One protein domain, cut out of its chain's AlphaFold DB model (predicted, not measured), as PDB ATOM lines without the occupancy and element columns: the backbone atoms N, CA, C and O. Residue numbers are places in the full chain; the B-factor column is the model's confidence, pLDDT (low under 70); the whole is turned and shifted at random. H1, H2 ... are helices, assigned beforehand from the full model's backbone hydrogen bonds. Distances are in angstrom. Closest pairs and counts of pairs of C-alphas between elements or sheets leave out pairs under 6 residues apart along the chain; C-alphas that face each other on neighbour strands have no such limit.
ATOM      1  N   ASN A  37      -1.947 -16.370  34.932       51.78
ATOM      2  CA  ASN A  37      -0.604 -16.795  35.314       51.78
ATOM      3  C   ASN A  37      -0.544 -17.634  36.610       51.78
ATOM      4  O   ASN A  37       0.431 -18.336  36.830       51.78
ATOM      5  N   THR A  38      -1.552 -17.621  37.498       57.94
ATOM      6  CA  THR A  38      -1.418 -18.333  38.794       57.94
ATOM      7  C   THR A  38      -1.420 -19.859  38.639       57.94
ATOM      8  O   THR A  38      -0.635 -20.548  39.292       57.94
ATOM      9  N   ALA A  39      -2.289 -20.398  37.778       63.41
ATOM     10  CA  ALA A  39      -2.338 -21.834  37.494       63.41
ATOM     11  C   ALA A  39      -1.087 -22.281  36.722       63.41
ATOM     12  O   ALA A  39      -0.454 -23.263  37.099       63.41
ATOM     13  N   GLU A  40      -0.665 -21.491  35.732       64.75
ATOM     14  CA  GLU A  40       0.566 -21.721  34.970       64.75
ATOM     15  C   GLU A  40       1.819 -21.668  35.860       64.75
ATOM     16  O   GLU A  40       2.685 -22.530  35.753       64.75
ATOM     17  N   VAL A  41       1.898 -20.731  36.812       65.62
ATOM     18  CA  VAL A  41       2.982 -20.652  37.811       65.62
ATOM     19  C   VAL A  41       2.957 -21.854  38.751       65.62
ATOM     20  O   VAL A  41       4.014 -22.386  39.102       65.62
ATOM     21  N   LYS A  42       1.770 -22.321  39.155       68.62
ATOM     22  CA  LYS A  42       1.620 -23.516  39.999       68.62
ATOM     23  C   LYS A  42       2.085 -24.773  39.262       68.62
ATOM     24  O   LYS A  42       2.826 -25.573  39.837       68.62
ATOM     25  N   ASP A  43       1.714 -24.924  37.997       73.06
ATOM     26  CA  ASP A  43       2.138 -26.047  37.163       73.06
ATOM     27  C   ASP A  43       3.627 -25.971  36.822       73.06
ATOM     28  O   ASP A  43       4.331 -26.977  36.938       73.06
ATOM     29  N   ALA A  44       4.158 -24.778  36.546       71.50
ATOM     30  CA  ALA A  44       5.588 -24.548  36.380       71.50
ATOM     31  C   ALA A  44       6.372 -24.905  37.654       71.50
ATOM     32  O   ALA A  44       7.414 -25.558  37.574       71.50
ATOM     33  N   LYS A  45       5.853 -24.566  38.842       75.75
ATOM     34  CA  LYS A  45       6.458 -24.935  40.132       75.75
ATOM     35  C   LYS A  45       6.431 -26.447  40.367       75.75
ATOM     36  O   LYS A  45       7.445 -27.014  40.779       75.75
ATOM     37  N   LYS A  46       5.314 -27.126  40.080       78.62
ATOM     38  CA  LYS A  46       5.220 -28.599  40.148       78.62
ATOM     39  C   LYS A  46       6.198 -29.266  39.183       78.62
ATOM     40  O   LYS A  46       6.894 -30.208  39.565       78.62
ATOM     41  N   HIS A  47       6.274 -28.761  37.955       81.12
ATOM     42  CA  HIS A  47       7.193 -29.255  36.941       81.12
ATOM     43  C   HIS A  47       8.650 -29.080  37.387       81.12
ATOM     44  O   HIS A  47       9.400 -30.053  37.405       81.12
ATOM     45  N   LEU A  48       9.030 -27.885  37.849       80.94
ATOM     46  CA  LEU A  48      10.370 -27.598  38.360       80.94
ATOM     47  C   LEU A  48      10.737 -28.503  39.546       80.94
ATOM     48  O   LEU A  48      11.830 -29.062  39.570       80.94
ATOM     49  N   LYS A  49       9.807 -28.737  40.480       81.75
ATOM     50  CA  LYS A  49      10.006 -29.658  41.613       81.75
ATOM     51  C   LYS A  49      10.307 -31.085  41.149       81.75
ATOM     52  O   LYS A  49      11.210 -31.728  41.683       81.75
ATOM     53  N   ARG A  50       9.574 -31.584  40.148       85.38
ATOM     54  CA  ARG A  50       9.821 -32.912  39.568       85.38
ATOM     55  C   ARG A  50      11.192 -32.981  38.898       85.38
ATOM     56  O   ARG A  50      11.905 -33.957  39.102       85.38
ATOM     57  N   GLN A  51      11.574 -31.946  38.151       84.75
ATOM     58  CA  GLN A  51      12.887 -31.877  37.501       84.75
ATOM     59  C   GLN A  51      14.032 -31.846  38.521       84.75
ATOM     60  O   GLN A  51      14.996 -32.590  38.365       84.75
ATOM     61  N   ILE A  52      13.897 -31.067  39.600       86.44
ATOM     62  CA  ILE A  52      14.868 -31.036  40.705       86.44
ATOM     63  C   ILE A  52      15.019 -32.431  41.326       86.44
ATOM     64  O   ILE A  52      16.139 -32.912  41.449       86.44
ATOM     65  N   LYS A  53      13.912 -33.123  41.630       85.06
ATOM     66  CA  LYS A  53      13.953 -34.480  42.203       85.06
ATOM     67  C   LYS A  53      14.611 -35.499  41.265       85.06
ATOM     68  O   LYS A  53      15.384 -36.346  41.707       85.06
ATOM     69  N   ASN A  54      14.314 -35.422  39.969       86.69
ATOM     70  CA  ASN A  54      14.947 -36.285  38.971       86.69
ATOM     71  C   ASN A  54      16.461 -36.030  38.902       86.69
ATOM     72  O   ASN A  54      17.240 -36.980  38.865       86.69
ATOM     73  N   ALA A  55      16.875 -34.759  38.924       86.00
ATOM     74  CA  ALA A  55      18.282 -34.372  38.924       86.00
ATOM     75  C   ALA A  55      19.010 -34.818  40.206       86.00
ATOM     76  O   ALA A  55      20.136 -35.297  40.120       86.00
ATOM     77  N   GLU A  56      18.364 -34.731  41.375       87.88
ATOM     78  CA  GLU A  56      18.890 -35.255  42.647       87.88
ATOM     79  C   GLU A  56      19.137 -36.770  42.568       87.88
ATOM     80  O   GLU A  56      20.214 -37.239  42.938       87.88
ATOM     81  N   SER A  57      18.173 -37.533  42.040       86.19
ATOM     82  CA  SER A  57      18.317 -38.985  41.869       86.19
ATOM     83  C   SER A  57      19.479 -39.329  40.938       86.19
ATOM     84  O   SER A  57      20.343 -40.120  41.305       86.19
ATOM     85  N   ALA A  58      19.548 -38.683  39.772       87.44
ATOM     86  CA  ALA A  58      20.636 -38.903  38.822       87.44
ATOM     87  C   ALA A  58      22.005 -38.548  39.426       87.44
ATOM     88  O   ALA A  58      22.998 -39.235  39.193       87.44
ATOM     89  N   LEU A  59      22.067 -37.488  40.236       91.00
ATOM     90  CA  LEU A  59      23.301 -37.085  40.899       91.00
ATOM     91  C   LEU A  59      23.743 -38.086  41.976       91.00
ATOM     92  O   LEU A  59      24.942 -38.318  42.136       91.00
ATOM     93  N   LYS A  60      22.795 -38.713  42.680       85.56
ATOM     94  CA  LYS A  60      23.070 -39.795  43.637       85.56
ATOM     95  C   LYS A  60      23.639 -41.035  42.941       85.56
ATOM     96  O   LYS A  60      24.605 -41.628  43.432       85.56
ATOM     97  N   ASP A  61      23.109 -41.382  41.773       88.38
ATOM     98  CA  ASP A  61      23.624 -42.487  40.957       88.38
ATOM     99  C   ASP A  61      25.050 -42.193  40.453       88.38
ATOM    100  O   ASP A  61      25.939 -43.050  40.521       88.38
ATOM    101  N   LEU A  62      25.310 -40.953  40.018       89.75
ATOM    102  CA  LEU A  62      26.650 -40.508  39.619       89.75
ATOM    103  C   LEU A  62      27.643 -40.548  40.782       89.75
ATOM    104  O   LEU A  62      28.756 -41.039  40.604       89.75
ATOM    105  N   GLN A  63      27.255 -40.092  41.975       89.81
ATOM    106  CA  GLN A  63      28.110 -40.183  43.159       89.81
ATOM    107  C   GLN A  63      28.452 -41.639  43.486       89.81
ATOM    108  O   GLN A  63      29.618 -41.959  43.694       89.81
ATOM    109  N   THR A  64      27.458 -42.529  43.463       87.62
ATOM    110  CA  THR A  64      27.663 -43.969  43.695       87.62
ATOM    111  C   THR A  64      28.653 -44.552  42.685       87.62
ATOM    112  O   THR A  64      29.531 -45.338  43.041       87.62
ATOM    113  N   THR A  65      28.553 -44.128  41.425       90.88
ATOM    114  CA  THR A  65      29.475 -44.537  40.359       90.88
ATOM    115  C   THR A  65      30.898 -44.043  40.625       90.88
ATOM    116  O   THR A  65      31.846 -44.810  40.476       90.88
ATOM    117  N   VAL A  66      31.065 -42.789  41.058       89.06
ATOM    118  CA  VAL A  66      32.374 -42.228  41.426       89.06
ATOM    119  C   VAL A  66      32.984 -43.004  42.599       89.06
ATOM    120  O   VAL A  66      34.115 -43.470  42.482       89.06
ATOM    121  N   THR A  67      32.214 -43.275  43.656       86.38
ATOM    122  CA  THR A  67      32.665 -44.076  44.807       86.38
ATOM    123  C   THR A  67      33.016 -45.520  44.429       86.38
ATOM    124  O   THR A  67      33.975 -46.095  44.951       86.38
ATOM    125  N   MET A  68      32.288 -46.127  43.486       89.12
ATOM    126  CA  MET A  68      32.613 -47.458  42.963       89.12
ATOM    127  C   MET A  68      33.965 -47.469  42.240       89.12
ATOM    128  O   MET A  68      34.737 -48.417  42.407       89.12
ATOM    129  N   VAL A  69      34.241 -46.435  41.438       89.62
ATOM    130  CA  VAL A  69      35.516 -46.281  40.725       89.62
ATOM    131  C   VAL A  69      36.652 -46.049  41.718       89.62
ATOM    132  O   VAL A  69      37.680 -46.713  41.612       89.62
ATOM    133  N   GLU A  70      36.446 -45.189  42.717       86.00
ATOM    134  CA  GLU A  70      37.399 -44.925  43.804       86.00
ATOM    135  C   GLU A  70      37.768 -46.191  44.573       86.00
ATOM    136  O   GLU A  70      38.946 -46.475  44.771       86.00
ATOM    137  N   SER A  71      36.769 -46.990  44.946       87.88
ATOM    138  CA  SER A  71      36.971 -48.212  45.730       87.88
ATOM    139  C   SER A  71      37.641 -49.331  44.922       87.88
ATOM    140  O   SER A  71      38.223 -50.246  45.496       87.88
ATOM    141  N   ASN A  72      37.571 -49.278  43.586       90.06
ATOM    142  CA  ASN A  72      38.050 -50.337  42.695       90.06
ATOM    143  C   ASN A  72      39.056 -49.824  41.653       90.06
ATOM    144  O   ASN A  72      38.952 -50.170  40.472       90.06
ATOM    145  N   ARG A  73      40.062 -49.040  42.070       88.25
ATOM    146  CA  ARG A  73      41.048 -48.426  41.151       88.25
ATOM    147  C   ARG A  73      41.706 -49.410  40.182       88.25
ATOM    148  O   ARG A  73      41.880 -49.075  39.017       88.25
ATOM    149  N   MET A  74      42.011 -50.635  40.619       84.31
ATOM    150  CA  MET A  74      42.624 -51.652  39.748       84.31
ATOM    151  C   MET A  74      41.698 -52.122  38.614       84.31
ATOM    152  O   MET A  74      42.171 -52.430  37.525       84.31
ATOM    153  N   LYS A  75      40.377 -52.161  38.842       90.19
ATOM    154  CA  LYS A  75      39.379 -52.561  37.832       90.19
ATOM    155  C   LYS A  75      39.115 -51.453  36.805       90.19
ATOM    156  O   LYS A  75      38.652 -51.736  35.703       90.19
ATOM    157  N   PHE A  76      39.414 -50.208  37.170       88.19
ATOM    158  CA  PHE A  76      39.188 -49.010  36.365       88.19
ATOM    159  C   PHE A  76      40.497 -48.264  36.073       88.19
ATOM    160  O   PHE A  76      40.542 -47.038  36.135       88.19
ATOM    161  N   ALA A  77      41.566 -48.997  35.747       83.25
ATOM    162  CA  ALA A  77      42.899 -48.437  35.499       83.25
ATOM    163  C   ALA A  77      42.948 -47.418  34.340       83.25
ATOM    164  O   ALA A  77      43.873 -46.616  34.262       83.25
ATOM    165  N   GLN A  78      41.950 -47.431  33.452       88.31
ATOM    166  CA  GLN A  78      41.789 -46.458  32.371       88.31
ATOM    167  C   GLN A  78      41.346 -45.063  32.844       88.31
ATOM    168  O   GLN A  78      41.468 -44.114  32.076       88.31
ATOM    169  N   ILE A  79      40.833 -44.929  34.073       87.06
ATOM    170  CA  ILE A  79      40.438 -43.642  34.659       87.06
ATOM    171  C   ILE A  79      41.608 -43.124  35.498       87.06
ATOM    172  O   ILE A  79      41.933 -43.670  36.559       87.06
ATOM    173  N   ASN A  80      42.245 -42.063  35.008       88.62
ATOM    174  CA  ASN A  80      43.356 -41.417  35.700       88.62
ATOM    175  C   ASN A  80      42.863 -40.536  36.868       88.62
ATOM    176  O   ASN A  80      41.675 -40.237  36.997       88.62
ATOM    177  N   ASP A  81      43.782 -40.140  37.752       85.94
ATOM    178  CA  ASP A  81      43.437 -39.357  38.951       85.94
ATOM    179  C   ASP A  81      42.850 -37.981  38.622       85.94
ATOM    180  O   ASP A  81      41.939 -37.523  39.310       85.94
ATOM    181  N   ALA A  82      43.319 -37.359  37.536       83.31
ATOM    182  CA  ALA A  82      42.808 -36.075  37.063       83.31
ATOM    183  C   ALA A  82      41.337 -36.175  36.622       83.31
ATOM    184  O   ALA A  82      40.498 -35.397  37.063       83.31
ATOM    185  N   GLU A  83      40.993 -37.186  35.824       88.06
ATOM    186  CA  GLU A  83      39.616 -37.422  35.392       88.06
ATOM    187  C   GLU A  83      38.712 -37.787  36.577       88.06
ATOM    188  O   GLU A  83      37.563 -37.347  36.653       88.06
ATOM    189  N   LEU A  84      39.217 -38.568  37.536       87.19
ATOM    190  CA  LEU A  84      38.466 -38.897  38.746       87.19
ATOM    191  C   LEU A  84      38.200 -37.652  39.608       87.19
ATOM    192  O   LEU A  84      37.105 -37.504  40.155       87.19
ATOM    193  N   HIS A  85      39.166 -36.734  39.691       84.44
ATOM    194  CA  HIS A  85      38.965 -35.428  40.312       84.44
ATOM    195  C   HIS A  85      37.898 -34.602  39.589       84.44
ATOM    196  O   HIS A  85      36.974 -34.110  40.237       84.44
ATOM    197  N   ASP A  86      37.968 -34.493  38.264       85.75
ATOM    198  CA  ASP A  86      36.985 -33.735  37.488       85.75
ATOM    199  C   ASP A  86      35.566 -34.273  37.699       85.75
ATOM    200  O   ASP A  86      34.617 -33.502  37.877       85.75
ATOM    201  N   ARG A  87      35.415 -35.603  37.766       89.31
ATOM    202  CA  ARG A  87      34.139 -36.267  38.066       89.31
ATOM    203  C   ARG A  87      33.632 -35.927  39.470       89.31
ATOM    204  O   ARG A  87      32.455 -35.594  39.613       89.31
ATOM    205  N   ARG A  88      34.496 -35.944  40.492       86.94
ATOM    206  CA  ARG A  88      34.147 -35.506  41.860       86.94
ATOM    207  C   ARG A  88      33.702 -34.045  41.886       86.94
ATOM    208  O   ARG A  88      32.627 -33.731  42.395       86.94
ATOM    209  N   THR A  89      34.484 -33.167  41.271       84.25
ATOM    210  CA  THR A  89      34.211 -31.730  41.194       84.25
ATOM    211  C   THR A  89      32.906 -31.437  40.455       84.25
ATOM    212  O   THR A  89      32.129 -30.577  40.875       84.25
ATOM    213  N   PHE A  90      32.612 -32.164  39.375       88.31
ATOM    214  CA  PHE A  90      31.342 -32.056  38.663       88.31
ATOM    215  C   PHE A  90      30.154 -32.450  39.547       88.31
ATOM    216  O   PHE A  90      29.152 -31.726  39.573       88.31
ATOM    217  N   VAL A  91      30.263 -33.559  40.289       88.44
ATOM    218  CA  VAL A  91      29.212 -34.016  41.210       88.44
ATOM    219  C   VAL A  91      28.976 -32.982  42.317       88.44
ATOM    220  O   VAL A  91      27.829 -32.598  42.550       88.44
ATOM    221  N   ALA A  92      30.042 -32.457  42.928       84.62
ATOM    222  CA  ALA A  92      29.959 -31.428  43.965       84.62
ATOM    223  C   ALA A  92      29.300 -30.133  43.452       84.62
ATOM    224  O   ALA A  92      28.286 -29.684  43.989       84.62
ATOM    225  N   ARG A  93      29.780 -29.581  42.328       84.62
ATOM    226  CA  ARG A  93      29.200 -28.366  41.725       84.62
ATOM    227  C   ARG A  93      27.736 -28.550  41.325       84.62
ATOM    228  O   ARG A  93      26.942 -27.616  41.424       84.62
ATOM    229  N   SER A  94      27.372 -29.733  40.832       87.88
ATOM    230  CA  SER A  94      25.990 -30.039  40.446       87.88
ATOM    231  C   SER A  94      25.074 -30.115  41.667       87.88
ATOM    232  O   SER A  94      23.963 -29.585  41.620       87.88
ATOM    233  N   ARG A  95      25.561 -30.676  42.783       87.38
ATOM    234  CA  ARG A  95      24.852 -30.697  44.071       87.38
ATOM    235  C   ARG A  95      24.569 -29.284  44.571       87.38
ATOM    236  O   ARG A  95      23.423 -28.982  44.903       87.38
ATOM    237  N   ASP A  96      25.566 -28.404  44.538       84.38
ATOM    238  CA  ASP A  96      25.415 -27.008  44.966       84.38
ATOM    239  C   ASP A  96      24.388 -26.248  44.128       84.38
ATOM    240  O   ASP A  96      23.535 -25.535  44.661       84.38
ATOM    241  N   ARG A  97      24.421 -26.427  42.802       85.69
ATOM    242  CA  ARG A  97      23.458 -25.798  41.887       85.69
ATOM    243  C   ARG A  97      22.031 -26.267  42.152       85.69
ATOM    244  O   ARG A  97      21.124 -25.438  42.180       85.69
ATOM    245  N   ILE A  98      21.831 -27.566  42.371       87.50
ATOM    246  CA  ILE A  98      20.520 -28.139  42.705       87.50
ATOM    247  C   ILE A  98      20.040 -27.623  44.068       87.50
ATOM    248  O   ILE A  98      18.891 -27.200  44.193       87.50
ATOM    249  N   SER A  99      20.925 -27.577  45.067       84.88
ATOM    250  CA  SER A  99      20.628 -27.032  46.399       84.88
ATOM    251  C   SER A  99      20.213 -25.561  46.328       84.88
ATOM    252  O   SER A  99      19.199 -25.165  46.908       84.88
ATOM    253  N   LYS A 100      20.928 -24.751  45.539       84.19
ATOM    254  CA  LYS A 100      20.569 -23.354  45.285       84.19
ATOM    255  C   LYS A 100      19.213 -23.233  44.588       84.19
ATOM    256  O   LYS A 100      18.355 -22.515  45.085       84.19
ATOM    257  N   ALA A 101      18.970 -23.991  43.518       82.62
ATOM    258  CA  ALA A 101      17.684 -23.979  42.813       82.62
ATOM    259  C   ALA A 101      16.505 -24.365  43.726       82.62
ATOM    260  O   ALA A 101      15.414 -23.804  43.620       82.62
ATOM    261  N   LYS A 102      16.729 -25.290  44.666       83.56
ATOM    262  CA  LYS A 102      15.745 -25.696  45.679       83.56
ATOM    263  C   LYS A 102      15.464 -24.575  46.682       83.56
ATOM    264  O   LYS A 102      14.300 -24.332  46.999       83.56
ATOM    265  N   LYS A 103      16.501 -23.866  47.143       80.56
ATOM    266  CA  LYS A 103      16.364 -22.680  48.004       80.56
ATOM    267  C   LYS A 103      15.627 -21.554  47.285       80.56
ATOM    268  O   LYS A 103      14.663 -21.034  47.833       80.56
ATOM    269  N   ASP A 104      15.998 -21.254  46.046       75.75
ATOM    270  CA  ASP A 104      15.380 -20.192  45.246       75.75
ATOM    271  C   ASP A 104      13.888 -20.488  44.981       75.75
ATOM    272  O   ASP A 104      13.042 -19.609  45.145       75.75
ATOM    273  N   MET A 105      13.530 -21.748  44.684       73.56
ATOM    274  CA  MET A 105      12.136 -22.201  44.516       73.56
ATOM    275  C   MET A 105      11.293 -22.089  45.802       73.56
ATOM    276  O   MET A 105      10.062 -21.943  45.743       73.56
ATOM    277  N   ASN A 106      11.949 -22.191  46.959       71.00
ATOM    278  CA  ASN A 106      11.326 -22.108  48.278       71.00
ATOM    279  C   ASN A 106      11.381 -20.706  48.890       71.00
ATOM    280  O   ASN A 106      10.698 -20.486  49.891       71.00
ATOM    281  N   SER A 107      12.162 -19.791  48.305       69.56
ATOM    282  CA  SER A 107      12.352 -18.437  48.817       69.56
ATOM    283  C   SER A 107      11.027 -17.685  48.916       69.56
ATOM    284  O   SER A 107      10.108 -17.854  48.099       69.56
ATOM    285  N   ASP A 108      10.935 -16.853  49.952       52.25
ATOM    286  CA  ASP A 108       9.728 -16.111  50.294       52.25
ATOM    287  C   ASP A 108       9.285 -15.154  49.184       52.25
ATOM    288  O   ASP A 108       8.109 -14.830  49.131       52.25
ATOM    289  N   ASP A 109      10.144 -14.795  48.228       52.34
ATOM    290  CA  ASP A 109       9.772 -13.983  47.062       52.34
ATOM    291  C   ASP A 109       8.757 -14.678  46.143       52.34
ATOM    292  O   ASP A 109       7.833 -14.044  45.622       52.34
ATOM    293  N   VAL A 110       8.871 -16.000  45.963       56.59
ATOM    294  CA  VAL A 110       7.903 -16.780  45.172       56.59
ATOM    295  C   VAL A 110       6.588 -16.908  45.941       56.59
ATOM    296  O   VAL A 110       5.512 -16.778  45.357       56.59
ATOM    297  N   LYS A 111       6.661 -17.117  47.260       59.59
ATOM    298  CA  LYS A 111       5.479 -17.195  48.130       59.59
ATOM    299  C   LYS A 111       4.769 -15.845  48.243       59.59
ATOM    300  O   LYS A 111       3.550 -15.796  48.138       59.59
ATOM    301  N   ALA A 112       5.514 -14.756  48.388       54.41
ATOM    302  CA  ALA A 112       5.007 -13.397  48.506       54.41
ATOM    303  C   ALA A 112       4.349 -12.941  47.206       54.41
ATOM    304  O   ALA A 112       3.274 -12.351  47.264       54.41
ATOM    305  N   LYS A 113       4.914 -13.266  46.034       59.81
ATOM    306  CA  LYS A 113       4.242 -13.001  44.751       59.81
ATOM    307  C   LYS A 113       2.922 -13.759  44.625       59.81
ATOM    308  O   LYS A 113       1.918 -13.140  44.296       59.81
ATOM    309  N   ILE A 114       2.897 -15.049  44.969       59.84
ATOM    310  CA  ILE A 114       1.666 -15.858  44.937       59.84
ATOM    311  C   ILE A 114       0.623 -15.303  45.921       59.84
ATOM    312  O   ILE A 114      -0.527 -15.110  45.544       59.84
ATOM    313  N   LEU A 115       1.019 -14.981  47.155       58.91
ATOM    314  CA  LEU A 115       0.119 -14.454  48.187       58.91
ATOM    315  C   LEU A 115      -0.413 -13.054  47.837       58.91
ATOM    316  O   LEU A 115      -1.570 -12.734  48.108       58.91
ATOM    317  N   THR A 116       0.427 -12.209  47.236       58.09
ATOM    318  CA  THR A 116       0.044 -10.859  46.795       58.09
ATOM    319  C   THR A 116      -0.926 -10.933  45.622       58.09
ATOM    320  O   THR A 116      -1.918 -10.203  45.614       58.09
ATOM    321  N   ASP A 117      -0.700 -11.848  44.677       57.56
ATOM    322  CA  ASP A 117      -1.614 -12.086  43.559       57.56
ATOM    323  C   ASP A 117      -2.942 -12.701  44.020       57.56
ATOM    324  O   ASP A 117      -4.000 -12.260  43.568       57.56
ATOM    325  N   GLU A 118      -2.922 -13.629  44.981       59.81
ATOM    326  CA  GLU A 118      -4.135 -14.201  45.586       59.81
ATOM    327  C   GLU A 118      -4.941 -13.152  46.373       59.81
ATOM    328  O   GLU A 118      -6.152 -13.023  46.175       59.81
ATOM    329  N   ARG A 119      -4.291 -12.291  47.177       60.56
ATOM    330  CA  ARG A 119      -4.964 -11.150  47.835       60.56
ATOM    331  C   ARG A 119      -5.581 -10.182  46.830       60.56
ATOM    332  O   ARG A 119      -6.679  -9.673  47.055       60.56
ATOM    333  N   ARG A 120      -4.897  -9.926  45.714       60.56
ATOM    334  CA  ARG A 120      -5.398  -9.054  44.645       60.56
ATOM    335  C   ARG A 120      -6.603  -9.674  43.930       60.56
ATOM    336  O   ARG A 120      -7.515  -8.945  43.543       60.56
ATOM    337  N   LYS A 121      -6.639 -11.005  43.812       59.78
ATOM    338  CA  LYS A 121      -7.778 -11.800  43.323       59.78
ATOM    339  C   LYS A 121      -8.981 -11.709  44.258       59.78
ATOM    340  O   LYS A 121     -10.079 -11.419  43.790       59.78
ATOM    341  N   ALA A 122      -8.773 -11.909  45.559       60.06
ATOM    342  CA  ALA A 122      -9.831 -11.801  46.561       60.06
ATOM    343  C   ALA A 122     -10.452 -10.395  46.556       60.06
ATOM    344  O   ALA A 122     -11.665 -10.262  46.440       60.06
ATOM    345  N   ALA A 123      -9.620  -9.347  46.541       59.81
ATOM    346  CA  ALA A 123     -10.084  -7.960  46.495       59.81
ATOM    347  C   ALA A 123     -10.864  -7.611  45.211       59.81
ATOM    348  O   ALA A 123     -11.834  -6.858  45.275       59.81
ATOM    349  N   ARG A 124     -10.482  -8.168  44.049       59.50
ATOM    350  CA  ARG A 124     -11.235  -7.990  42.793       59.50
ATOM    351  C   ARG A 124     -12.598  -8.679  42.830       59.50
ATOM    352  O   ARG A 124     -13.582  -8.037  42.485       59.50
ATOM    353  N   ARG A 125     -12.679  -9.915  43.340       57.28
ATOM    354  CA  ARG A 125     -13.961 -10.629  43.486       57.28
ATOM    355  C   ARG A 125     -14.903  -9.928  44.466       57.28
ATOM    356  O   ARG A 125     -16.096  -9.848  44.200       57.28
ATOM    357  N   THR A 126     -14.389  -9.389  45.573       56.41
ATOM    358  CA  THR A 126     -15.205  -8.616  46.525       56.41
ATOM    359  C   THR A 126     -15.649  -7.275  45.935       56.41
ATOM    360  O   THR A 126     -16.778  -6.860  46.176       56.41
ATOM    361  N   GLY A 127     -14.808  -6.621  45.126       54.25
ATOM    362  CA  GLY A 127     -15.157  -5.387  44.413       54.25
ATOM    363  C   GLY A 127     -16.209  -5.587  43.315       54.25
ATOM    364  O   GLY A 127     -17.130  -4.785  43.208       54.25
ATOM    365  N   GLU A 128     -16.124  -6.674  42.542       48.94
ATOM    366  CA  GLU A 128     -17.137  -7.051  41.543       48.94
ATOM    367  C   GLU A 128     -18.446  -7.514  42.194       48.94
ATOM    368  O   GLU A 128     -19.517  -7.135  41.731       48.94
ATOM    369  N   ALA A 129     -18.387  -8.257  43.303       47.66
ATOM    370  CA  ALA A 129     -19.575  -8.612  44.078       47.66
ATOM    371  C   ALA A 129     -20.244  -7.371  44.692       47.66
ATOM    372  O   ALA A 129     -21.459  -7.235  44.619       47.66
ATOM    373  N   ALA A 130     -19.474  -6.424  45.238       48.31
ATOM    374  CA  ALA A 130     -20.004  -5.171  45.778       48.31
ATOM    375  C   ALA A 130     -20.624  -4.266  44.698       48.31
ATOM    376  O   ALA A 130     -21.671  -3.677  44.939       48.31
ATOM    377  N   ALA A 131     -20.032  -4.200  43.499       48.72
ATOM    378  CA  ALA A 131     -20.581  -3.442  42.372       48.72
ATOM    379  C   ALA A 131     -21.834  -4.093  41.753       48.72
ATOM    380  O   ALA A 131     -22.686  -3.394  41.210       48.72
ATOM    381  N   ARG A 132     -21.966  -5.424  41.844       45.22
ATOM    382  CA  ARG A 132     -23.143  -6.179  41.380       45.22
ATOM    383  C   ARG A 132     -24.286  -6.183  42.409       45.22
ATOM    384  O   ARG A 132     -25.451  -6.182  42.027       45.22
ATOM    385  N   ASN A 133     -23.957  -6.087  43.701       47.75
ATOM    386  CA  ASN A 133     -24.917  -5.996  44.809       47.75
ATOM    387  C   ASN A 133     -25.782  -4.722  44.792       47.75
ATOM    388  O   ASN A 133     -26.869  -4.737  45.367       47.75
TER     389      ASN A 133
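This is residues 37 to 133 of the 242 residues of the protein "Hypothetical protein" of Pseudictyota dubia (UniProt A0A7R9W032). A long helical hairpin, H1 and H2 side by side and running opposite ways, is drawn out into a rod by H3, which goes on from the end of H2 in roughly the same direction and passes the beginning of H1. Residues 119 to 133 of H3 stick out free at that end, while residues 72 to 80 make the turn of the hairpin at the other. The printed part has 97 residues with three named helices, in the order H1, H2, H3, and no named strand; the class is all helix. The whole is extended, with a radius of gyration of the C-alphas of 23.0 A and spans of 82 by 17 by 15 A.

H1, residues 37 to 71, begins at C-alpha 37 at (-0.604, -16.795, 35.314) and is 50.1 A long from first to last C-alpha. H2, residues 81 to 106, begins at C-alpha 81 at (43.437, -39.357, 38.951) and measures 37.6 A. H3, residues 108 to 133, measures 36.5 A and ends at C-alpha 133 at (-24.917, -5.996, 44.809).

H1 and H2 form a helical hairpin and touch, their closest C-alphas being those of Gln 63 and Val 91, 6.6 A apart. They run opposite ways at a shallow tilt of 24 degrees. H1 and H3 are close but not clearly touching; their closest C-alphas, those of Thr 38 and Ile 114, are 7.3 A apart. H2 and H3 meet only through their link. In H1, H2 and H3 every O i to N i+4 pair is within hydrogen-bond range.

The C-alphas farthest apart, those of Met 74 and Asn 133, are 81.7 A apart. The printed part has no cut. The link from H1 to H2 is short and that from H2 to H3 is tight. The mean pLDDT of the printed part is 75.6, with residues 37 to 42 and 107 to 133 under 70.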